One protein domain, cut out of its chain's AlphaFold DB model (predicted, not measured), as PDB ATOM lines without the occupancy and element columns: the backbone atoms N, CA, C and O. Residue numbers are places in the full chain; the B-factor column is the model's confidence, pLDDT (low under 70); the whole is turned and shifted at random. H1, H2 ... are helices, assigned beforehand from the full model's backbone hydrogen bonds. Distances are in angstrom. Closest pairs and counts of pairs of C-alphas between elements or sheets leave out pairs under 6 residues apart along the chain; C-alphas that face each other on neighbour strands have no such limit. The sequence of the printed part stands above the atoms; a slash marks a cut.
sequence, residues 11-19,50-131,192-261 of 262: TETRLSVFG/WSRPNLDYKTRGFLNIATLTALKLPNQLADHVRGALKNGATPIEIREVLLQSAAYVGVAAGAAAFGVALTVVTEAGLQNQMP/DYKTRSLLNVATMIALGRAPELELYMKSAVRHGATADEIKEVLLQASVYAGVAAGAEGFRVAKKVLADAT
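This is residues 11 to 19, 50 to 131 and 192 to 261 of the 262 residues of the protein "Carboxymuconolactone decarboxylase" of Caballeronia hypogeia (UniProt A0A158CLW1). Two halves of four helices each, H2 to H5 and H6 to H9, are each made of two helical hairpins, and they meet along H2, H4, H6 and H8, which make the core. H3 and H5 cover one side of this core, H7 and H9 cover the other, and short H1 packs on H3 at the edge. You have 161 printed residues with nine named helices, H1 to H9 in chain order, and no named strand: the class is all helix. H2, H4, H5, H6, H8 and H9 form a bundle, helices grouped together, though helix packing is mostly crossed. The whole is compact, with a radius of gyration of the C-alphas of 15.0 A and spans of 47 by 36 by 29 A.

Start at the longest helix, H9, residues 243 to 260. It forms a hairpin with H8, residues 227 to 240, at a shallow tilt of 15 degrees; their closest C-alphas, Ser 238 and Gly 246, are 4.1 A apart. H6, residues 193 to 207, forms a hairpin with H7, residues 210 to 222, closest at C-alphas Ser 197 and Ala 220, 4.9 A. H9 touches H7, closest at C-alphas Glu 214 and Val 252, 6.0 A. Next find H2, residues 57 to 71, which is a hub together with H6, each touching five helices. These two touch at a steep tilt of 39 degrees, the same way, closest at C-alphas Thr 67 and Thr 203, 5.2 A. H2 forms a hairpin with H3, residues 74 to 86, closest at C-alphas Gly 61 and Ala 84, 4.8 A. H4, residues 91 to 105, forms a hairpin with H5, residues 107 to 123, closest at C-alphas Ala 102 and Gly 110, 4.1 A. H4 touches H6, closest at C-alphas Gln 100 and Arg 196, 7.1 A. H1, residues 11 to 18, touches H3 about perpendicular at 86 degrees, closest at C-alphas Phe 18 and Gly 83, 4.9 A. H5 and H9 are apart. Every O i to N i+4 pair is within hydrogen-bond range in H1, H2, H3, H5, H6, H7, H8 and H9; in H4 it is 10 of 11.

Find C-alpha 11 at (113.812, 132.994, 105.313), where H1 begins. From C-alpha 243 at (105.370, 148.370, 91.622), H9 runs 25.2 A to C-alpha 260 at (116.175, 144.184, 69.207). H5 is 24.2 A long and H6 20.6 A.

The C-alphas farthest apart, Glu 123 and Thr 261, are 47.0 A apart. Residues 20 to 49 and 132 to 191 are not printed; the gaps are 14.4 A and 17.9 A between C-alphas. Of the links printed whole, each is tight. Mean pLDDT of the printed part is 96.8, and residue 261 is under 70.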
ATOM      1  N   THR A  11     112.938 132.995 104.139       94.94
ATOM      2  CA  THR A  11     113.812 132.994 105.313       94.94
ATOM      3  C   THR A  11     115.167 132.372 104.983       94.94
ATOM      4  O   THR A  11     116.195 132.982 105.285       94.94
ATOM      5  N   GLU A  12     115.178 131.226 104.296       96.25
ATOM      6  CA  GLU A  12     116.395 130.571 103.807       96.25
ATOM      7  C   GLU A  12     117.162 131.474 102.835       96.25
ATOM      8  O   GLU A  12     118.348 131.729 103.032       96.25
ATOM      9  N   THR A  13     116.478 132.061 101.849       96.81
ATOM     10  CA  THR A  13     117.104 132.968 100.874       96.81
ATOM     11  C   THR A  13     117.771 134.160 101.569       96.81
ATOM     12  O   THR A  13     118.932 134.477 101.305       96.81
ATOM     13  N   ARG A  14     117.076 134.817 102.509       95.06
ATOM     14  CA  ARG A  14     117.629 135.953 103.264       95.06
ATOM     15  C   ARG A  14     118.827 135.539 104.120       95.06
ATOM     16  O   ARG A  14     119.797 136.293 104.227       95.06
ATOM     17  N   LEU A  15     118.773 134.346 104.714       94.75
ATOM     18  CA  LEU A  15     119.877 133.763 105.472       94.75
ATOM     19  C   LEU A  15     121.102 133.522 104.574       94.75
ATOM     20  O   LEU A  15     122.217 133.896 104.950       94.75
ATOM     21  N   SER A  16     120.911 132.980 103.370       95.12
ATOM     22  CA  SER A  16     121.986 132.818 102.385       95.12
ATOM     23  C   SER A  16     122.605 134.165 102.013       95.12
ATOM     24  O   SER A  16     123.827 134.303 102.063       95.12
ATOM     25  N   VAL A  17     121.786 135.190 101.752       95.12
ATOM     26  CA  VAL A  17     122.261 136.507 101.297       95.12
ATOM     27  C   VAL A  17     122.988 137.289 102.392       95.12
ATOM     28  O   VAL A  17     124.063 137.817 102.126       95.12
ATOM     29  N   PHE A  18     122.457 137.356 103.618       93.38
ATOM     30  CA  PHE A  18     123.002 138.228 104.676       93.38
ATOM     31  C   PHE A  18     123.661 137.500 105.847       93.38
ATOM     32  O   PHE A  18     124.502 138.072 106.530       93.38
ATOM     33  N   GLY A  19     123.350 136.221 106.055       91.81
ATOM     34  CA  GLY A  19     123.932 135.409 107.125       91.81
ATOM     35  C   GLY A  19     123.096 135.361 108.405       91.81
ATOM     36  O   GLY A  19     122.122 136.109 108.545       91.81
ATOM     37  N   TRP A  50     114.353 137.362  95.080       97.62
ATOM     38  CA  TRP A  50     115.770 137.058  95.318       97.62
ATOM     39  C   TRP A  50     116.136 135.603  95.038       97.62
ATOM     40  O   TRP A  50     117.221 135.348  94.532       97.62
ATOM     41  N   SER A  51     115.236 134.660  95.314       97.06
ATOM     42  CA  SER A  51     115.491 133.227  95.107       97.06
ATOM     43  C   SER A  51     115.553 132.789  93.633       97.06
ATOM     44  O   SER A  51     115.792 131.614  93.348       97.06
ATOM     45  N   ARG A  52     115.276 133.689  92.678       97.56
ATOM     46  CA  ARG A  52     115.235 133.360  91.247       97.56
ATOM     47  C   ARG A  52     116.660 133.174  90.700       97.56
ATOM     48  O   ARG A  52     117.500 134.050  90.921       97.56
ATOM     49  N   PRO A  53     116.932 132.109  89.921       95.88
ATOM     50  CA  PRO A  53     118.295 131.695  89.572       95.88
ATOM     51  C   PRO A  53     118.942 132.505  88.438       95.88
ATOM     52  O   PRO A  53     120.125 132.340  88.169       95.88
ATOM     53  N   ASN A  54     118.177 133.356  87.747       95.94
ATOM     54  CA  ASN A  54     118.619 134.053  86.534       95.94
ATOM     55  C   ASN A  54     119.600 135.218  86.790       95.94
ATOM     56  O   ASN A  54     120.185 135.724  85.840       95.94
ATOM     57  N   LEU A  55     119.783 135.641  88.046       96.06
ATOM     58  CA  LEU A  55     120.833 136.572  88.472       96.06
ATOM     59  C   LEU A  55     121.408 136.116  89.811       96.06
ATOM     60  O   LEU A  55     120.651 135.812  90.738       96.06
ATOM     61  N   ASP A  56     122.735 136.134  89.923       97.12
ATOM     62  CA  ASP A  56     123.423 135.827  91.174       97.12
ATOM     63  C   ASP A  56     123.204 136.906  92.255       97.12
ATOM     64  O   ASP A  56     122.788 138.044  91.996       97.12
ATOM     65  N   TYR A  57     123.481 136.547  93.511       97.88
ATOM     66  CA  TYR A  57     123.289 137.450  94.647       97.88
ATOM     67  C   TYR A  57     124.220 138.662  94.627       97.88
ATOM     68  O   TYR A  57     123.835 139.723  95.125       97.88
ATOM     69  N   LYS A  58     125.415 138.538  94.037       97.81
ATOM     70  CA  LYS A  58     126.365 139.649  93.913       97.81
ATOM     71  C   LYS A  58     125.779 140.753  93.033       97.81
ATOM     72  O   LYS A  58     125.691 141.908  93.448       97.81
ATOM     73  N   THR A  59     125.285 140.371  91.862       98.19
ATOM     74  CA  THR A  59     124.677 141.257  90.871       98.19
ATOM     75  C   THR A  59     123.391 141.871  91.414       98.19
ATOM     76  O   THR A  59     123.226 143.088  91.345       98.19
ATOM     77  N   ARG A  60     122.514 141.083  92.058       98.44
ATOM     78  CA  ARG A  60     121.332 141.625  92.767       98.44
ATOM     79  C   ARG A  60     121.719 142.643  93.842       98.44
ATOM     80  O   ARG A  60     121.064 143.677  93.976       98.44
ATOM     81  N   GLY A  61     122.805 142.379  94.569       98.31
ATOM     82  CA  GLY A  61     123.404 143.313  95.518       98.31
ATOM     83  C   GLY A  61     123.771 144.646  94.865       98.31
ATOM     84  O   GLY A  61     123.347 145.692  95.354       98.31
ATOM     85  N   PHE A  62     124.473 144.626  93.729       98.81
ATOM     86  CA  PHE A  62     124.837 145.844  92.998       98.81
ATOM     87  C   PHE A  62     123.617 146.649  92.527       98.81
ATOM     88  O   PHE A  62     123.569 147.863  92.740       98.81
ATOM     89  N   LEU A  63     122.604 145.985  91.960       98.69
ATOM     90  CA  LEU A  63     121.361 146.638  91.519       98.69
ATOM     91  C   LEU A  63     120.657 147.353  92.676       98.69
ATOM     92  O   LEU A  63     120.189 148.486  92.533       98.69
ATOM     93  N   ASN A  64     120.609 146.708  93.841       98.56
ATOM     94  CA  ASN A  64     120.001 147.292  95.026       98.56
ATOM     95  C   ASN A  64     120.822 148.430  95.613       98.56
ATOM     96  O   ASN A  64     120.236 149.422  96.024       98.56
ATOM     97  N   ILE A  65     122.151 148.331  95.631       98.81
ATOM     98  CA  ILE A  65     123.021 149.434  96.056       98.81
ATOM     99  C   ILE A  65     122.758 150.668  95.183       98.81
ATOM    100  O   ILE A  65     122.552 151.756  95.723       98.81
ATOM    101  N   ALA A  66     122.671 150.504  93.860       98.75
ATOM    102  CA  ALA A  66     122.352 151.598  92.942       98.75
ATOM    103  C   ALA A  66     120.940 152.170  93.185       98.75
ATOM    104  O   ALA A  66     120.765 153.378  93.360       98.75
ATOM    105  N   THR A  67     119.937 151.295  93.304       98.75
ATOM    106  CA  THR A  67     118.537 151.675  93.570       98.75
ATOM    107  C   THR A  67     118.389 152.420  94.900       98.75
ATOM    108  O   THR A  67     117.791 153.490  94.958       98.75
ATOM    109  N   LEU A  68     118.967 151.902  95.983       98.75
ATOM    110  CA  LEU A  68     118.884 152.491  97.324       98.75
ATOM    111  C   LEU A  68     119.683 153.791  97.440       98.75
ATOM    112  O   LEU A  68     119.300 154.672  98.212       98.75
ATOM    113  N   THR A  69     120.746 153.936  96.648       98.75
ATOM    114  CA  THR A  69     121.460 155.207  96.482       98.75
ATOM    115  C   THR A  69     120.551 156.252  95.829       98.75
ATOM    116  O   THR A  69     120.440 157.367  96.339       98.75
ATOM    117  N   ALA A  70     119.823 155.886  94.768       98.56
ATOM    118  CA  ALA A  70     118.854 156.771  94.113       98.56
ATOM    119  C   ALA A  70     117.698 157.181  95.038       98.56
ATOM    120  O   ALA A  70     117.302 158.347  95.067       98.56
ATOM    121  N   LEU A  71     117.200 156.236  95.839       98.50
ATOM    122  CA  LEU A  71     116.118 156.454  96.804       98.50
ATOM    123  C   LEU A  71     116.584 157.101  98.118       98.50
ATOM    124  O   LEU A  71     115.747 157.471  98.938       98.50
ATOM    125  N   LYS A  72     117.900 157.263  98.316       98.19
ATOM    126  CA  LYS A  72     118.521 157.870  99.508       98.19
ATOM    127  C   LYS A  72     118.128 157.148 100.804       98.19
ATOM    128  O   LYS A  72     117.765 157.780 101.795       98.19
ATOM    129  N   LEU A  73     118.216 155.816 100.797       98.12
ATOM    130  CA  LEU A  73     117.853 154.940 101.919       98.12
ATOM    131  C   LEU A  73     119.111 154.350 102.597       98.12
ATOM    132  O   LEU A  73     119.434 153.181 102.371       98.12
ATOM    133  N   PRO A  74     119.839 155.115 103.438       97.50
ATOM    134  CA  PRO A  74     121.181 154.752 103.911       97.50
ATOM    135  C   PRO A  74     121.221 153.490 104.783       97.50
ATOM    136  O   PRO A  74     122.151 152.699 104.667       97.50
ATOM    137  N   ASN A  75     120.204 153.253 105.618       96.00
ATOM    138  CA  ASN A  75     120.171 152.063 106.477       96.00
ATOM    139  C   ASN A  75     120.075 150.775 105.646       96.00
ATOM    140  O   ASN A  75     120.801 149.818 105.886       96.00
ATOM    141  N   GLN A  76     119.204 150.773 104.633       95.94
ATOM    142  CA  GLN A  76     119.063 149.641 103.715       95.94
ATOM    143  C   GLN A  76     120.266 149.529 102.774       95.94
ATOM    144  O   GLN A  76     120.688 148.423 102.449       95.94
ATOM    145  N   LEU A  77     120.851 150.658 102.363       98.56
ATOM    146  CA  LEU A  77     122.093 150.670 101.599       98.56
ATOM    147  C   LEU A  77     123.216 149.957 102.365       98.56
ATOM    148  O   LEU A  77     123.877 149.099 101.789       98.56
ATOM    149  N   ALA A  78     123.395 150.252 103.657       98.12
ATOM    150  CA  ALA A  78     124.401 149.596 104.493       98.12
ATOM    151  C   ALA A  78     124.213 148.072 104.527       98.12
ATOM    152  O   ALA A  78     125.174 147.321 104.358       98.12
ATOM    153  N   ASP A  79     122.969 147.614 104.693       96.25
ATOM    154  CA  ASP A  79     122.638 146.189 104.676       96.25
ATOM    155  C   ASP A  79     123.015 145.555 103.334       96.25
ATOM    156  O   ASP A  79     123.726 144.552 103.305       96.25
ATOM    157  N   HIS A  80     122.635 146.174 102.213       98.00
ATOM    158  CA  HIS A  80     122.955 145.653 100.884       98.00
ATOM    159  C   HIS A  80     124.446 145.704 100.532       98.00
ATOM    160  O   HIS A  80     124.906 144.807  99.827       98.00
ATOM    161  N   VAL A  81     125.224 146.654 101.066       98.50
ATOM    162  CA  VAL A  81     126.694 146.622 100.964       98.50
ATOM    163  C   VAL A  81     127.254 145.413 101.722       98.50
ATOM    164  O   VAL A  81     128.040 144.663 101.147       98.50
ATOM    165  N   ARG A  82     126.808 145.152 102.964       97.56
ATOM    166  CA  ARG A  82     127.227 143.957 103.732       97.56
ATOM    167  C   ARG A  82     126.890 142.665 102.992       97.56
ATOM    168  O   ARG A  82     127.739 141.785 102.863       97.56
ATOM    169  N   GLY A  83     125.663 142.571 102.479       97.00
ATOM    170  CA  GLY A  83     125.214 141.431 101.685       97.00
ATOM    171  C   GLY A  83     126.055 141.242 100.428       97.00
ATOM    172  O   GLY A  83     126.539 140.144 100.186       97.00
ATOM    173  N   ALA A  84     126.288 142.295  99.644       98.19
ATOM    174  CA  ALA A  84     127.091 142.192  98.429       98.19
ATOM    175  C   ALA A  84     128.518 141.699  98.729       98.19
ATOM    176  O   ALA A  84     128.973 140.762  98.075       98.19
ATOM    177  N   LEU A  85     129.182 142.250  99.755       97.69
ATOM    178  CA  LEU A  85     130.517 141.809 100.186       97.69
ATOM    179  C   LEU A  85     130.529 140.324 100.580       97.69
ATOM    180  O   LEU A  85     131.383 139.566 100.124       97.69
ATOM    181  N   LYS A  86     129.536 139.875 101.360       96.62
ATOM    182  CA  LYS A  86     129.383 138.454 101.718       96.62
ATOM    183  C   LYS A  86     129.223 137.557 100.485       96.62
ATOM    184  O   LYS A  86     129.738 136.444 100.466       96.62
ATOM    185  N   ASN A  87     128.519 138.035  99.462       97.56
ATOM    186  CA  ASN A  87     128.275 137.300  98.219       97.56
ATOM    187  C   ASN A  87     129.401 137.484  97.183       97.56
ATOM    188  O   ASN A  87     129.188 137.260  95.993       97.56
ATOM    189  N   GLY A  88     130.603 137.873  97.622       96.75
ATOM    190  CA  GLY A  88     131.805 137.902  96.794       96.75
ATOM    191  C   GLY A  88     132.049 139.213  96.050       96.75
ATOM    192  O   GLY A  88     132.923 139.246  95.186       96.75
ATOM    193  N   ALA A  89     131.306 140.284  96.349       98.19
ATOM    194  CA  ALA A  89     131.704 141.613  95.900       98.19
ATOM    195  C   ALA A  89     132.967 142.074  96.626       98.19
ATOM    196  O   ALA A  89     133.121 141.907  97.834       98.19
ATOM    197  N   THR A  90     133.839 142.731  95.885       97.56
ATOM    198  CA  THR A  90     135.024 143.402  96.407       97.56
ATOM    199  C   THR A  90     134.711 144.861  96.764       97.56
ATOM    200  O   THR A  90     133.820 145.471  96.162       97.56
ATOM    201  N   PRO A  91     135.462 145.487  97.690       97.31
ATOM    202  CA  PRO A  91     135.319 146.918  97.975       97.31
ATOM    203  C   PRO A  91     135.470 147.805  96.730       97.31
ATOM    204  O   PRO A  91     134.780 148.817  96.598       97.31
ATOM    205  N   ILE A  92     136.328 147.397  95.787       96.56
ATOM    206  CA  ILE A  92     136.537 148.099  94.521       96.56
ATOM    207  C   ILE A  92     135.304 148.019  93.609       96.56
ATOM    208  O   ILE A  92     134.907 149.043  93.063       96.56
ATOM    209  N   GLU A  93     134.622 146.875  93.506       98.00
ATOM    210  CA  GLU A  93     133.353 146.778  92.765       98.00
ATOM    211  C   GLU A  93     132.252 147.638  93.413       98.00
ATOM    212  O   GLU A  93     131.562 148.377  92.714       98.00
ATOM    213  N   ILE A  94     132.120 147.620  94.749       98.50
ATOM    214  CA  ILE A  94     131.151 148.463  95.478       98.50
ATOM    215  C   ILE A  94     131.407 149.951  95.208       98.50
ATOM    216  O   ILE A  94     130.466 150.699  94.930       98.50
ATOM    217  N   ARG A  95     132.675 150.383  95.234       97.19
ATOM    218  CA  ARG A  95     133.068 151.754  94.878       97.19
ATOM    219  C   ARG A  95     132.577 152.129  93.482       97.19
ATOM    220  O   ARG A  95     132.059 153.225  93.293       97.19
ATOM    221  N   GLU A  96     132.734 151.236  92.514       97.69
ATOM    222  CA  GLU A  96     132.378 151.493  91.118       97.69
ATOM    223  C   GLU A  96     130.863 151.534  90.903       97.69
ATOM    224  O   GLU A  96     130.391 152.377  90.142       97.69
ATOM    225  N   VAL A  97     130.084 150.726  91.632       98.69
ATOM    226  CA  VAL A  97     128.614 150.830  91.654       98.69
ATOM    227  C   VAL A  97     128.168 152.199  92.176       98.69
ATOM    228  O   VAL A  97     127.279 152.835  91.601       98.69
ATOM    229  N   LEU A  98     128.784 152.679  93.257       98.56
ATOM    230  CA  LEU A  98     128.448 153.971  93.858       98.56
ATOM    231  C   LEU A  98     128.895 155.144  92.985       98.56
ATOM    232  O   LEU A  98     128.149 156.111  92.840       98.56
ATOM    233  N   LEU A  99     130.079 155.053  92.372       97.44
ATOM    234  CA  LEU A  99     130.588 156.064  91.446       97.44
ATOM    235  C   LEU A  99     129.711 156.154  90.194       97.44
ATOM    236  O   LEU A  99     129.333 157.253  89.790       97.44
ATOM    237  N   GLN A 100     129.325 155.001  89.634       98.00
ATOM    238  CA  GLN A 100     128.344 154.918  88.555       98.00
ATOM    239  C   GLN A 100     127.042 155.602  88.977       98.00
ATOM    240  O   GLN A 100     126.549 156.468  88.265       98.00
ATOM    241  N   SER A 101     126.513 155.277  90.159       97.88
ATOM    242  CA  SER A 101     125.263 155.859  90.660       97.88
ATOM    243  C   SER A 101     125.359 157.381  90.820       97.88
ATOM    244  O   SER A 101     124.452 158.097  90.398       97.88
ATOM    245  N   ALA A 102     126.464 157.896  91.372       97.06
ATOM    246  CA  ALA A 102     126.679 159.321  91.634       97.06
ATOM    247  C   ALA A 102     126.543 160.200  90.376       97.06
ATOM    248  O   ALA A 102     126.037 161.320  90.472       97.06
ATOM    249  N   ALA A 103     126.926 159.679  89.205       96.31
ATOM    250  CA  ALA A 103     126.764 160.356  87.917       96.31
ATOM    251  C   ALA A 103     125.299 160.668  87.568       96.31
ATOM    252  O   ALA A 103     125.025 161.656  86.893       96.31
ATOM    253  N   TYR A 104     124.366 159.833  88.028       97.50
ATOM    254  CA  TYR A 104     122.955 159.889  87.640       97.50
ATOM    255  C   TYR A 104     122.040 160.371  88.759       97.50
ATOM    256  O   TYR A 104     121.052 161.055  88.502       97.50
ATOM    257  N   VAL A 105     122.363 160.033  90.009       97.38
ATOM    258  CA  VAL A 105     121.578 160.448  91.181       97.38
ATOM    259  C   VAL A 105     122.023 161.806  91.732       97.38
ATOM    260  O   VAL A 105     121.319 162.409  92.545       97.38
ATOM    261  N   GLY A 106     123.197 162.281  91.303       96.38
ATOM    262  CA  GLY A 106     123.840 163.505  91.761       96.38
ATOM    263  C   GLY A 106     124.944 163.263  92.797       96.38
ATOM    264  O   GLY A 106     124.849 162.392  93.665       96.38
ATOM    265  N   VAL A 107     125.980 164.107  92.735       95.06
ATOM    266  CA  VAL A 107     127.215 163.984  93.532       95.06
ATOM    267  C   VAL A 107     126.945 163.939  95.037       95.06
ATOM    268  O   VAL A 107     127.555 163.136  95.731       95.06
ATOM    269  N   ALA A 108     126.008 164.741  95.553       97.81
ATOM    270  CA  ALA A 108     125.707 164.772  96.988       97.81
ATOM    271  C   ALA A 108     125.114 163.446  97.505       97.81
ATOM    272  O   ALA A 108     125.525 162.949  98.553       97.81
ATOM    273  N   ALA A 109     124.178 162.849  96.759       97.88
ATOM    274  CA  ALA A 109     123.603 161.550  97.112       97.88
ATOM    275  C   ALA A 109     124.646 160.429  96.979       97.88
ATOM    276  O   ALA A 109     124.740 159.573  97.856       97.88
ATOM    277  N   GLY A 110     125.479 160.490  95.934       97.94
ATOM    278  CA  GLY A 110     126.628 159.602  95.773       97.94
ATOM    279  C   GLY A 110     127.596 159.683  96.954       97.94
ATOM    280  O   GLY A 110     127.906 158.662  97.556       97.94
ATOM    281  N   ALA A 111     128.016 160.884  97.354       98.12
ATOM    282  CA  ALA A 111     128.937 161.089  98.472       98.12
ATOM    283  C   ALA A 111     128.388 160.536  99.800       98.12
ATOM    284  O   ALA A 111     129.115 159.875 100.543       98.12
ATOM    285  N   ALA A 112     127.095 160.736 100.075       98.56
ATOM    286  CA  ALA A 112     126.446 160.140 101.243       98.56
ATOM    287  C   ALA A 112     126.476 158.600 101.191       98.56
ATOM    288  O   ALA A 112     126.791 157.949 102.187       98.56
ATOM    289  N   ALA A 113     126.206 158.016 100.021       98.69
ATOM    290  CA  ALA A 113     126.248 156.571  99.819       98.69
ATOM    291  C   ALA A 113     127.672 155.992  99.958       98.69
ATOM    292  O   ALA A 113     127.851 154.932 100.558       98.69
ATOM    293  N   PHE A 114     128.694 156.719  99.492       98.25
ATOM    294  CA  PHE A 114     130.107 156.405  99.732       98.25
ATOM    295  C   PHE A 114     130.446 156.373 101.222       98.25
ATOM    296  O   PHE A 114     131.115 155.443 101.664       98.25
ATOM    297  N   GLY A 115     129.964 157.346 102.000       98.31
ATOM    298  CA  GLY A 115     130.155 157.362 103.453       98.31
ATOM    299  C   GLY A 115     129.590 156.108 104.125       98.31
ATOM    300  O   GLY A 115     130.286 155.460 104.901       98.31
ATOM    301  N   VAL A 116     128.368 155.710 103.753       98.75
ATOM    302  CA  VAL A 116     127.732 154.479 104.253       98.75
ATOM    303  C   VAL A 116     128.557 153.238 103.906       98.75
ATOM    304  O   VAL A 116     128.828 152.407 104.773       98.75
ATOM    305  N   ALA A 117     128.975 153.104 102.647       98.44
ATOM    306  CA  ALA A 117     129.757 151.953 102.215       98.44
ATOM    307  C   ALA A 117     131.145 151.915 102.863       98.44
ATOM    308  O   ALA A 117     131.603 150.837 103.235       98.44
ATOM    309  N   LEU A 118     131.789 153.069 103.061       97.56
ATOM    310  CA  LEU A 118     133.071 153.160 103.754       97.56
ATOM    311  C   LEU A 118     132.955 152.650 105.190       97.56
ATOM    312  O   LEU A 118     133.802 151.861 105.605       97.56
ATOM    313  N   THR A 119     131.911 153.037 105.931       98.25
ATOM    314  CA  THR A 119     131.659 152.497 107.276       98.25
ATOM    315  C   THR A 119     131.603 150.972 107.238       98.25
ATOM    316  O   THR A 119     132.357 150.319 107.954       98.25
ATOM    317  N   VAL A 120     130.809 150.398 106.332       98.00
ATOM    318  CA  VAL A 120     130.666 148.940 106.203       98.00
ATOM    319  C   VAL A 120     131.978 148.244 105.814       98.00
ATOM    320  O   VAL A 120     132.335 147.224 106.398       98.00
ATOM    321  N   VAL A 121     132.719 148.784 104.845       97.56
ATOM    322  CA  VAL A 121     134.014 148.232 104.399       97.56
ATOM    323  C   VAL A 121     135.055 148.285 105.523       97.56
ATOM    324  O   VAL A 121     135.874 147.375 105.650       97.56
ATOM    325  N   THR A 122     135.007 149.328 106.355       97.19
ATOM    326  CA  THR A 122     135.874 149.490 107.532       97.19
ATOM    327  C   THR A 122     135.530 148.477 108.616       97.19
ATOM    328  O   THR A 122     136.421 147.785 109.096       97.19
ATOM    329  N   GLU A 123     134.244 148.338 108.951       95.94
ATOM    330  CA  GLU A 123     133.742 147.336 109.904       95.94
ATOM    331  C   GLU A 123     134.128 145.911 109.488       95.94
ATOM    332  O   GLU A 123     134.474 145.089 110.332       95.94
ATOM    333  N   ALA A 124     134.120 145.628 108.183       95.50
ATOM    334  CA  ALA A 124     134.521 144.338 107.631       95.50
ATOM    335  C   ALA A 124     136.051 144.131 107.562       95.50
ATOM    336  O   ALA A 124     136.501 143.052 107.181       95.50
ATOM    337  N   GLY A 125     136.863 145.146 107.881       96.62
ATOM    338  CA  GLY A 125     138.326 145.075 107.790       96.62
ATOM    339  C   GLY A 125     138.865 144.990 106.355       96.62
ATOM    340  O   GLY A 125     139.990 144.542 106.143       96.62
ATOM    341  N   LEU A 126     138.081 145.409 105.355       96.06
ATOM    342  CA  LEU A 126     138.397 145.225 103.931       96.06
ATOM    343  C   LEU A 126     139.035 146.457 103.272       96.06
ATOM    344  O   LEU A 126     139.313 146.433 102.076       96.06
ATOM    345  N   GLN A 127     139.310 147.530 104.022       88.81
ATOM    346  CA  GLN A 127     139.932 148.750 103.478       88.81
ATOM    347  C   GLN A 127     141.271 148.472 102.776       88.81
ATOM    348  O   GLN A 127     141.564 149.068 101.744       88.81
ATOM    349  N   ASN A 128     142.042 147.512 103.293       89.00
ATOM    350  CA  ASN A 128     143.343 147.127 102.744       89.00
ATOM    351  C   ASN A 128     143.249 146.370 101.406       89.00
ATOM    352  O   ASN A 128     144.275 146.124 100.781       89.00
ATOM    353  N   GLN A 129     142.047 145.978 100.966       89.62
ATOM    354  CA  GLN A 129     141.825 145.354  99.655       89.62
ATOM    355  C   GLN A 129     141.632 146.382  98.535       89.62
ATOM    356  O   GLN A 129     141.508 146.007  97.369       89.62
ATOM    357  N   MET A 130     141.572 147.675  98.864       88.44
ATOM    358  CA  MET A 130     141.522 148.721  97.851       88.44
ATOM    359  C   MET A 130     142.865 148.787  97.110       88.44
ATOM    360  O   MET A 130     143.910 148.810  97.761       88.44
ATOM    361  N   PRO A 131     142.864 148.842  95.765       83.19
ATOM    362  CA  PRO A 131     144.103 148.993  95.015       83.19
ATOM    363  C   PRO A 131     144.782 150.313  95.393       83.19
ATOM    364  O   PRO A 131     144.117 151.340  95.541       83.19
ATOM    365  N   ASP A 192     132.137 145.738  83.787       97.81
ATOM    366  CA  ASP A 192     131.847 145.697  82.357       97.81
ATOM    367  C   ASP A 192     130.657 146.603  81.972       97.81
ATOM    368  O   ASP A 192     129.858 147.049  82.807       97.81
ATOM    369  N   TYR A 193     130.536 146.897  80.675       98.44
ATOM    370  CA  TYR A 193     129.478 147.773  80.167       98.44
ATOM    371  C   TYR A 193     128.079 147.190  80.347       98.44
ATOM    372  O   TYR A 193     127.143 147.947  80.601       98.44
ATOM    373  N   LYS A 194     127.930 145.859  80.295       98.44
ATOM    374  CA  LYS A 194     126.651 145.195  80.564       98.44
ATOM    375  C   LYS A 194     126.175 145.518  81.980       98.44
ATOM    376  O   LYS A 194     125.072 146.029  82.157       98.44
ATOM    377  N   THR A 195     127.027 145.295  82.975       98.56
ATOM    378  CA  THR A 195     126.742 145.538  84.390       98.56
ATOM    379  C   THR A 195     126.449 147.012  84.627       98.56
ATOM    380  O   THR A 195     125.404 147.329  85.192       98.56
ATOM    381  N   ARG A 196     127.294 147.930  84.136       98.62
ATOM    382  CA  ARG A 196     127.059 149.382  84.269       98.62
ATOM    383  C   ARG A 196     125.715 149.812  83.675       98.62
ATOM    384  O   ARG A 196     124.988 150.584  84.303       98.62
ATOM    385  N   SER A 197     125.342 149.270  82.519       98.69
ATOM    386  CA  SER A 197     124.038 149.532  81.906       98.69
ATOM    387  C   SER A 197     122.880 148.984  82.739       98.69
ATOM    388  O   SER A 197     121.899 149.697  82.935       98.69
ATOM    389  N   LEU A 198     122.992 147.778  83.306       98.75
ATOM    390  CA  LEU A 198     121.963 147.222  84.199       98.75
ATOM    391  C   LEU A 198     121.808 148.036  85.499       98.75
ATOM    392  O   LEU A 198     120.681 148.238  85.960       98.75
ATOM    393  N   LEU A 199     122.899 148.579  86.058       98.75
ATOM    394  CA  LEU A 199     122.837 149.513  87.194       98.75
ATOM    395  C   LEU A 199     122.064 150.779  86.834       98.75
ATOM    396  O   LEU A 199     121.224 151.245  87.609       98.75
ATOM    397  N   ASN A 200     122.313 151.321  85.645       98.69
ATOM    398  CA  ASN A 200     121.584 152.481  85.160       98.69
ATOM    399  C   ASN A 200     120.110 152.170  84.911       98.69
ATOM    400  O   ASN A 200     119.273 152.991  85.262       98.69
ATOM    401  N   VAL A 201     119.771 150.994  84.376       98.75
ATOM    402  CA  VAL A 201     118.375 150.548  84.231       98.75
ATOM    403  C   VAL A 201     117.667 150.571  85.590       98.75
ATOM    404  O   VAL A 201     116.627 151.215  85.722       98.75
ATOM    405  N   ALA A 202     118.255 149.963  86.627       98.62
ATOM    406  CA  ALA A 202     117.686 149.987  87.977       98.62
ATOM    407  C   ALA A 202     117.558 151.421  88.534       98.62
ATOM    408  O   ALA A 202     116.517 151.804  89.071       98.62
ATOM    409  N   THR A 203     118.590 152.245  88.337       98.62
ATOM    410  CA  THR A 203     118.625 153.644  88.794       98.62
ATOM    411  C   THR A 203     117.564 154.502  88.099       98.62
ATOM    412  O   THR A 203     116.875 155.282  88.754       98.62
ATOM    413  N   MET A 204     117.385 154.363  86.782       98.62
ATOM    414  CA  MET A 204     116.407 155.147  86.019       98.62
ATOM    415  C   MET A 204     114.968 154.762  86.367       98.62
ATOM    416  O   MET A 204     114.100 155.635  86.379       98.62
ATOM    417  N   ILE A 205     114.716 153.496  86.716       98.38
ATOM    418  CA  ILE A 205     113.424 153.065  87.269       98.38
ATOM    419  C   ILE A 205     113.170 153.766  88.603       98.38
ATOM    420  O   ILE A 205     112.120 154.378  88.778       98.38
ATOM    421  N   ALA A 206     114.152 153.746  89.509       98.31
ATOM    422  CA  ALA A 206     114.041 154.389  90.818       98.31
ATOM    423  C   ALA A 206     113.796 155.906  90.733       98.31
ATOM    424  O   ALA A 206     113.092 156.467  91.567       98.31
ATOM    425  N   LEU A 207     114.354 156.565  89.712       98.12
ATOM    426  CA  LEU A 207     114.193 158.003  89.473       98.12
ATOM    427  C   LEU A 207     112.989 158.366  88.584       98.12
ATOM    428  O   LEU A 207     112.729 159.554  88.391       98.12
ATOM    429  N   GLY A 208     112.280 157.389  88.008       97.00
ATOM    430  CA  GLY A 208     111.171 157.636  87.079       97.00
ATOM    431  C   GLY A 208     111.594 158.305  85.763       97.00
ATOM    432  O   GLY A 208     110.883 159.164  85.241       97.00
ATOM    433  N   ARG A 209     112.771 157.956  85.228       97.56
ATOM    434  CA  ARG A 209     113.369 158.557  84.019       97.56
ATOM    435  C   ARG A 209     113.235 157.633  82.806       97.56
ATOM    436  O   ARG A 209     114.176 156.944  82.428       97.56
ATOM    437  N   ALA A 210     112.039 157.586  82.217       96.50
ATOM    438  CA  ALA A 210     111.719 156.645  81.136       96.50
ATOM    439  C   ALA A 210     112.571 156.800  79.849       96.50
ATOM    440  O   ALA A 210     112.993 155.771  79.318       96.50
ATOM    441  N   PRO A 211     112.881 158.015  79.343       96.62
ATOM    442  CA  PRO A 211     113.735 158.162  78.159       96.62
ATOM    443  C   PRO A 211     115.153 157.617  78.377       96.62
ATOM    444  O   PRO A 211     115.684 156.880  77.546       96.62
ATOM    445  N   GLU A 212     115.756 157.919  79.527       97.19
ATOM    446  CA  GLU A 212     117.075 157.414  79.902       97.19
ATOM    447  C   GLU A 212     117.045 155.909  80.191       97.19
ATOM    448  O   GLU A 212     117.989 155.197  79.848       97.19
ATOM    449  N   LEU A 213     115.956 155.400  80.778       98.38
ATOM    450  CA  LEU A 213     115.741 153.967  80.965       98.38
ATOM    451  C   LEU A 213     115.779 153.221  79.628       98.38
ATOM    452  O   LEU A 213     116.459 152.203  79.521       98.38
ATOM    453  N   GLU A 214     115.097 153.737  78.603       98.06
ATOM    454  CA  GLU A 214     115.125 153.157  77.259       98.06
ATOM    455  C   GLU A 214     116.552 153.134  76.690       98.06
ATOM    456  O   GLU A 214     116.998 152.107  76.174       98.06
ATOM    457  N   LEU A 215     117.287 154.241  76.830       97.62
ATOM    458  CA  LEU A 215     118.659 154.368  76.341       97.62
ATOM    459  C   LEU A 215     119.609 153.346  76.990       97.62
ATOM    460  O   LEU A 215     120.322 152.629  76.285       97.62
ATOM    461  N   TYR A 216     119.615 153.249  78.321       98.38
ATOM    462  CA  TYR A 216     120.509 152.322  79.022       98.38
ATOM    463  C   TYR A 216     120.076 150.865  78.889       98.38
ATOM    464  O   TYR A 216     120.931 149.985  78.905       98.38
ATOM    465  N   MET A 217     118.790 150.588  78.676       98.50
ATOM    466  CA  MET A 217     118.340 149.233  78.371       98.50
ATOM    467  C   MET A 217     118.797 148.785  76.979       98.50
ATOM    468  O   MET A 217     119.298 147.671  76.846       98.50
ATOM    469  N   LYS A 218     118.731 149.662  75.967       98.12
ATOM    470  CA  LYS A 218     119.335 149.400  74.646       98.12
ATOM    471  C   LYS A 218     120.839 149.160  74.762       98.12
ATOM    472  O   LYS A 218     121.357 148.222  74.161       98.12
ATOM    473  N   SER A 219     121.529 149.953  75.585       98.19
ATOM    474  CA  SER A 219     122.945 149.722  75.882       98.19
ATOM    475  C   SER A 219     123.180 148.372  76.569       98.19
ATOM    476  O   SER A 219     124.097 147.654  76.188       98.19
ATOM    477  N   ALA A 220     122.353 147.967  77.537       98.38
ATOM    478  CA  ALA A 220     122.488 146.667  78.192       98.38
ATOM    479  C   ALA A 220     122.355 145.512  77.184       98.38
ATOM    480  O   ALA A 220     123.222 144.641  77.142       98.38
ATOM    481  N   VAL A 221     121.322 145.542  76.331       98.12
ATOM    482  CA  VAL A 221     121.106 144.539  75.268       98.12
ATOM    483  C   VAL A 221     122.293 144.493  74.305       98.12
ATOM    484  O   VAL A 221     122.784 143.409  73.994       98.12
ATOM    485  N   ARG A 222     122.814 145.656  73.889       97.19
ATOM    486  CA  ARG A 222     124.003 145.756  73.024       97.19
ATOM    487  C   ARG A 222     125.216 145.022  73.603       97.19
ATOM    488  O   ARG A 222     125.966 144.417  72.846       97.19
ATOM    489  N   HIS A 223     125.391 145.048  74.922       98.00
ATOM    490  CA  HIS A 223     126.486 144.360  75.614       98.00
ATOM    491  C   HIS A 223     126.105 142.949  76.089       98.00
ATOM    492  O   HIS A 223     126.749 142.395  76.979       98.00
ATOM    493  N   GLY A 224     125.063 142.353  75.502       97.25
ATOM    494  CA  GLY A 224     124.697 140.957  75.714       97.25
ATOM    495  C   GLY A 224     123.789 140.698  76.913       97.25
ATOM    496  O   GLY A 224     123.695 139.549  77.339       97.25
ATOM    497  N   ALA A 225     123.126 141.717  77.474       98.12
ATOM    498  CA  ALA A 225     122.069 141.470  78.452       98.12
ATOM    499  C   ALA A 225     120.894 140.740  77.796       98.12
ATOM    500  O   ALA A 225     120.323 141.197  76.803       98.12
ATOM    501  N   THR A 226     120.518 139.611  78.379       97.50
ATOM    502  CA  THR A 226     119.382 138.804  77.935       97.50
ATOM    503  C   THR A 226     118.054 139.416  78.379       97.50
ATOM    504  O   THR A 226     117.979 140.184  79.343       97.50
ATOM    505  N   ALA A 227     116.965 139.029  77.710       97.31
ATOM    506  CA  ALA A 227     115.614 139.392  78.137       97.31
ATOM    507  C   ALA A 227     115.316 138.921  79.576       97.31
ATOM    508  O   ALA A 227     114.628 139.624  80.318       97.31
ATOM    509  N   ASP A 228     115.867 137.772  79.981       97.62
ATOM    510  CA  ASP A 228     115.737 137.248  81.342       97.62
ATOM    511  C   ASP A 228     116.504 138.102  82.358       97.62
ATOM    512  O   ASP A 228     115.918 138.491  83.365       97.62
ATOM    513  N   GLU A 229     117.759 138.478  82.091       98.31
ATOM    514  CA  GLU A 229     118.512 139.391  82.968       98.31
ATOM    515  C   GLU A 229     117.790 140.739  83.117       98.31
ATOM    516  O   GLU A 229     117.633 141.235  84.233       98.31
ATOM    517  N   ILE A 230     117.278 141.309  82.019       98.56
ATOM    518  CA  ILE A 230     116.495 142.554  82.060       98.56
ATOM    519  C   ILE A 230     115.249 142.366  82.922       98.56
ATOM    520  O   ILE A 230     114.992 143.179  83.808       98.56
ATOM    521  N   LYS A 231     114.495 141.281  82.721       98.50
ATOM    522  CA  LYS A 231     113.319 140.960  83.538       98.50
ATOM    523  C   LYS A 231     113.669 140.871  85.022       98.50
ATOM    524  O   LYS A 231     112.917 141.404  85.837       98.50
ATOM    525  N   GLU A 232     114.790 140.252  85.383       98.50
ATOM    526  CA  GLU A 232     115.236 140.196  86.777       98.50
ATOM    527  C   GLU A 232     115.557 141.586  87.342       98.50
ATOM    528  O   GLU A 232     115.139 141.875  88.461       98.50
ATOM    529  N   VAL A 233     116.204 142.476  86.578       98.50
ATOM    530  CA  VAL A 233     116.433 143.871  87.006       98.50
ATOM    531  C   VAL A 233     115.113 144.601  87.253       98.50
ATOM    532  O   VAL A 233     114.968 145.284  88.266       98.50
ATOM    533  N   LEU A 234     114.129 144.446  86.361       98.44
ATOM    534  CA  LEU A 234     112.816 145.082  86.501       98.44
ATOM    535  C   LEU A 234     112.057 144.570  87.726       98.44
ATOM    536  O   LEU A 234     111.473 145.361  88.467       98.44
ATOM    537  N   LEU A 235     112.068 143.255  87.953       98.31
ATOM    538  CA  LEU A 235     111.465 142.637  89.134       98.31
ATOM    539  C   LEU A 235     112.143 143.130  90.413       98.31
ATOM    540  O   LEU A 235     111.457 143.533  91.350       98.31
ATOM    541  N   GLN A 236     113.475 143.172  90.424       97.44
ATOM    542  CA  GLN A 236     114.259 143.684  91.542       97.44
ATOM    543  C   GLN A 236     113.892 145.149  91.835       97.44
ATOM    544  O   GLN A 236     113.495 145.484  92.950       97.44
ATOM    545  N   ALA A 237     113.913 146.018  90.823       96.56
ATOM    546  CA  ALA A 237     113.542 147.422  90.972       96.56
ATOM    547  C   ALA A 237     112.072 147.601  91.399       96.56
ATOM    548  O   ALA A 237     111.777 148.492  92.188       96.56
ATOM    549  N   SER A 238     111.153 146.729  90.968       96.94
ATOM    550  CA  SER A 238     109.739 146.765  91.384       96.94
ATOM    551  C   SER A 238     109.561 146.578  92.892       96.94
ATOM    552  O   SER A 238     108.638 147.141  93.478       96.94
ATOM    553  N   VAL A 239     110.429 145.789  93.531       96.38
ATOM    554  CA  VAL A 239     110.388 145.578  94.983       96.38
ATOM    555  C   VAL A 239     110.921 146.798  95.731       96.38
ATOM    556  O   VAL A 239     110.317 147.223  96.711       96.38
ATOM    557  N   TYR A 240     112.036 147.366  95.271       97.31
ATOM    558  CA  TYR A 240     112.764 148.400  96.013       97.31
ATOM    559  C   TYR A 240     112.315 149.831  95.688       97.31
ATOM    560  O   TYR A 240     112.301 150.674  96.578       97.31
ATOM    561  N   ALA A 241     111.924 150.102  94.444       97.44
ATOM    562  CA  ALA A 241     111.409 151.396  93.984       97.44
ATOM    563  C   ALA A 241     109.875 151.426  93.838       97.44
ATOM    564  O   ALA A 241     109.297 152.474  93.552       97.44
ATOM    565  N   GLY A 242     109.208 150.291  94.056       96.69
ATOM    566  CA  GLY A 242     107.755 150.165  94.023       96.69
ATOM    567  C   GLY A 242     107.191 149.694  92.679       96.69
ATOM    568  O   GLY A 242     107.756 149.901  91.603       96.69
ATOM    569  N   VAL A 243     106.013 149.068  92.751       95.75
ATOM    570  CA  VAL A 243     105.370 148.370  91.622       95.75
ATOM    571  C   VAL A 243     105.064 149.308  90.451       95.75
ATOM    572  O   VAL A 243     105.207 148.904  89.301       95.75
ATOM    573  N   ALA A 244     104.685 150.562  90.710       96.88
ATOM    574  CA  ALA A 244     104.389 151.530  89.650       96.88
ATOM    575  C   ALA A 244     105.635 151.889  88.819       96.88
ATOM    576  O   ALA A 244     105.564 151.919  87.589       96.88
ATOM    577  N   ALA A 245     106.780 152.094  89.478       96.38
ATOM    578  CA  ALA A 245     108.057 152.325  88.808       96.38
ATOM    579  C   ALA A 245     108.473 151.089  87.993       96.38
ATOM    580  O   ALA A 245     108.826 151.192  86.819       96.38
ATOM    581  N   GLY A 246     108.332 149.900  88.586       97.00
ATOM    582  CA  GLY A 246     108.555 148.627  87.905       97.00
ATOM    583  C   GLY A 246     107.693 148.432  86.655       97.00
ATOM    584  O   GLY A 246     108.196 148.045  85.602       97.00
ATOM    585  N   ALA A 247     106.399 148.750  86.740       97.75
ATOM    586  CA  ALA A 247     105.458 148.635  85.628       97.75
ATOM    587  C   ALA A 247     105.819 149.554  84.450       97.75
ATOM    588  O   ALA A 247     105.644 149.159  83.296       97.75
ATOM    589  N   GLU A 248     106.343 150.756  84.715       97.44
ATOM    590  CA  GLU A 248     106.931 151.602  83.668       97.44
ATOM    591  C   GLU A 248     108.152 150.926  83.030       97.44
ATOM    592  O   GLU A 248     108.242 150.813  81.808       97.44
ATOM    593  N   GLY A 249     109.036 150.344  83.842       98.00
ATOM    594  CA  GLY A 249     110.177 149.594  83.323       98.00
ATOM    595  C   GLY A 249     109.790 148.426  82.411       98.00
ATOM    596  O   GLY A 249     110.392 148.254  81.352       98.00
ATOM    597  N   PHE A 250     108.735 147.677  82.741       98.38
ATOM    598  CA  PHE A 250     108.208 146.624  81.864       98.38
ATOM    599  C   PHE A 250     107.626 147.158  80.551       98.38
ATOM    600  O   PHE A 250     107.748 146.488  79.523       98.38
ATOM    601  N   ARG A 251     106.999 148.341  80.549       97.94
ATOM    602  CA  ARG A 251     106.502 148.969  79.314       97.94
ATOM    603  C   ARG A 251     107.657 149.360  78.396       97.94
ATOM    604  O   ARG A 251     107.626 149.009  77.216       97.94
ATOM    605  N   VAL A 252     108.695 149.992  78.943       98.25
ATOM    606  CA  VAL A 252     109.913 150.334  78.192       98.25
ATOM    607  C   VAL A 252     110.612 149.077  77.667       98.25
ATOM    608  O   VAL A 252     110.978 149.027  76.496       98.25
ATOM    609  N   ALA A 253     110.727 148.023  78.479       98.00
ATOM    610  CA  ALA A 253     111.386 146.786  78.062       98.00
ATOM    611  C   ALA A 253     110.692 146.074  76.906       98.00
ATOM    612  O   ALA A 253     111.368 145.599  75.998       98.00
ATOM    613  N   LYS A 254     109.355 146.046  76.886       96.94
ATOM    614  CA  LYS A 254     108.610 145.483  75.750       96.94
ATOM    615  C   LYS A 254     108.935 146.198  74.440       96.94
ATOM    616  O   LYS A 254     109.083 145.530  73.425       96.94
ATOM    617  N   LYS A 255     109.065 147.528  74.474       95.94
ATOM    618  CA  LYS A 255     109.469 148.324  73.309       95.94
ATOM    619  C   LYS A 255     110.897 147.971  72.876       95.94
ATOM    620  O   LYS A 255     111.105 147.570  71.741       95.94
ATOM    621  N   VAL A 256     111.857 148.047  73.800       96.75
ATOM    622  CA  VAL A 256     113.284 147.812  73.506       96.75
ATOM    623  C   VAL A 256     113.549 146.400  72.978       96.75
ATOM    624  O   VAL A 256     114.308 146.235  72.030       96.75
ATOM    625  N   LEU A 257     112.940 145.381  73.587       94.75
ATOM    626  CA  LEU A 257     113.172 143.987  73.211       94.75
ATOM    627  C   LEU A 257     112.497 143.610  71.890       94.75
ATOM    628  O   LEU A 257     113.028 142.761  71.185       94.75
ATOM    629  N   ALA A 258     111.372 144.240  71.538       92.81
ATOM    630  CA  ALA A 258     110.765 144.056  70.223       92.81
ATOM    631  C   ALA A 258     111.690 144.592  69.117       92.81
ATOM    632  O   ALA A 258     111.973 143.870  68.162       92.81
ATOM    633  N   ASP A 259     112.228 145.803  69.304       85.06
ATOM    634  CA  ASP A 259     113.153 146.442  68.358       85.06
ATOM    635  C   ASP A 259     114.461 145.646  68.190       85.06
ATOM    636  O   ASP A 259     115.038 145.631  67.111       85.06
ATOM    637  N   ALA A 260     114.937 144.972  69.243       78.62
ATOM    638  CA  ALA A 260     116.175 144.184  69.207       78.62
ATOM    639  C   ALA A 260     116.047 142.838  68.468       78.62
ATOM    640  O   ALA A 260     117.057 142.206  68.167       78.62
ATOM    641  N   THR A 261     114.816 142.377  68.225       69.62
ATOM    642  CA  THR A 261     114.524 141.125  67.504       69.62
ATOM    643  C   THR A 261     114.103 141.335  66.047       69.62
ATOM    644  O   THR A 261     113.878 140.347  65.347       69.62
TER     645      THR A 261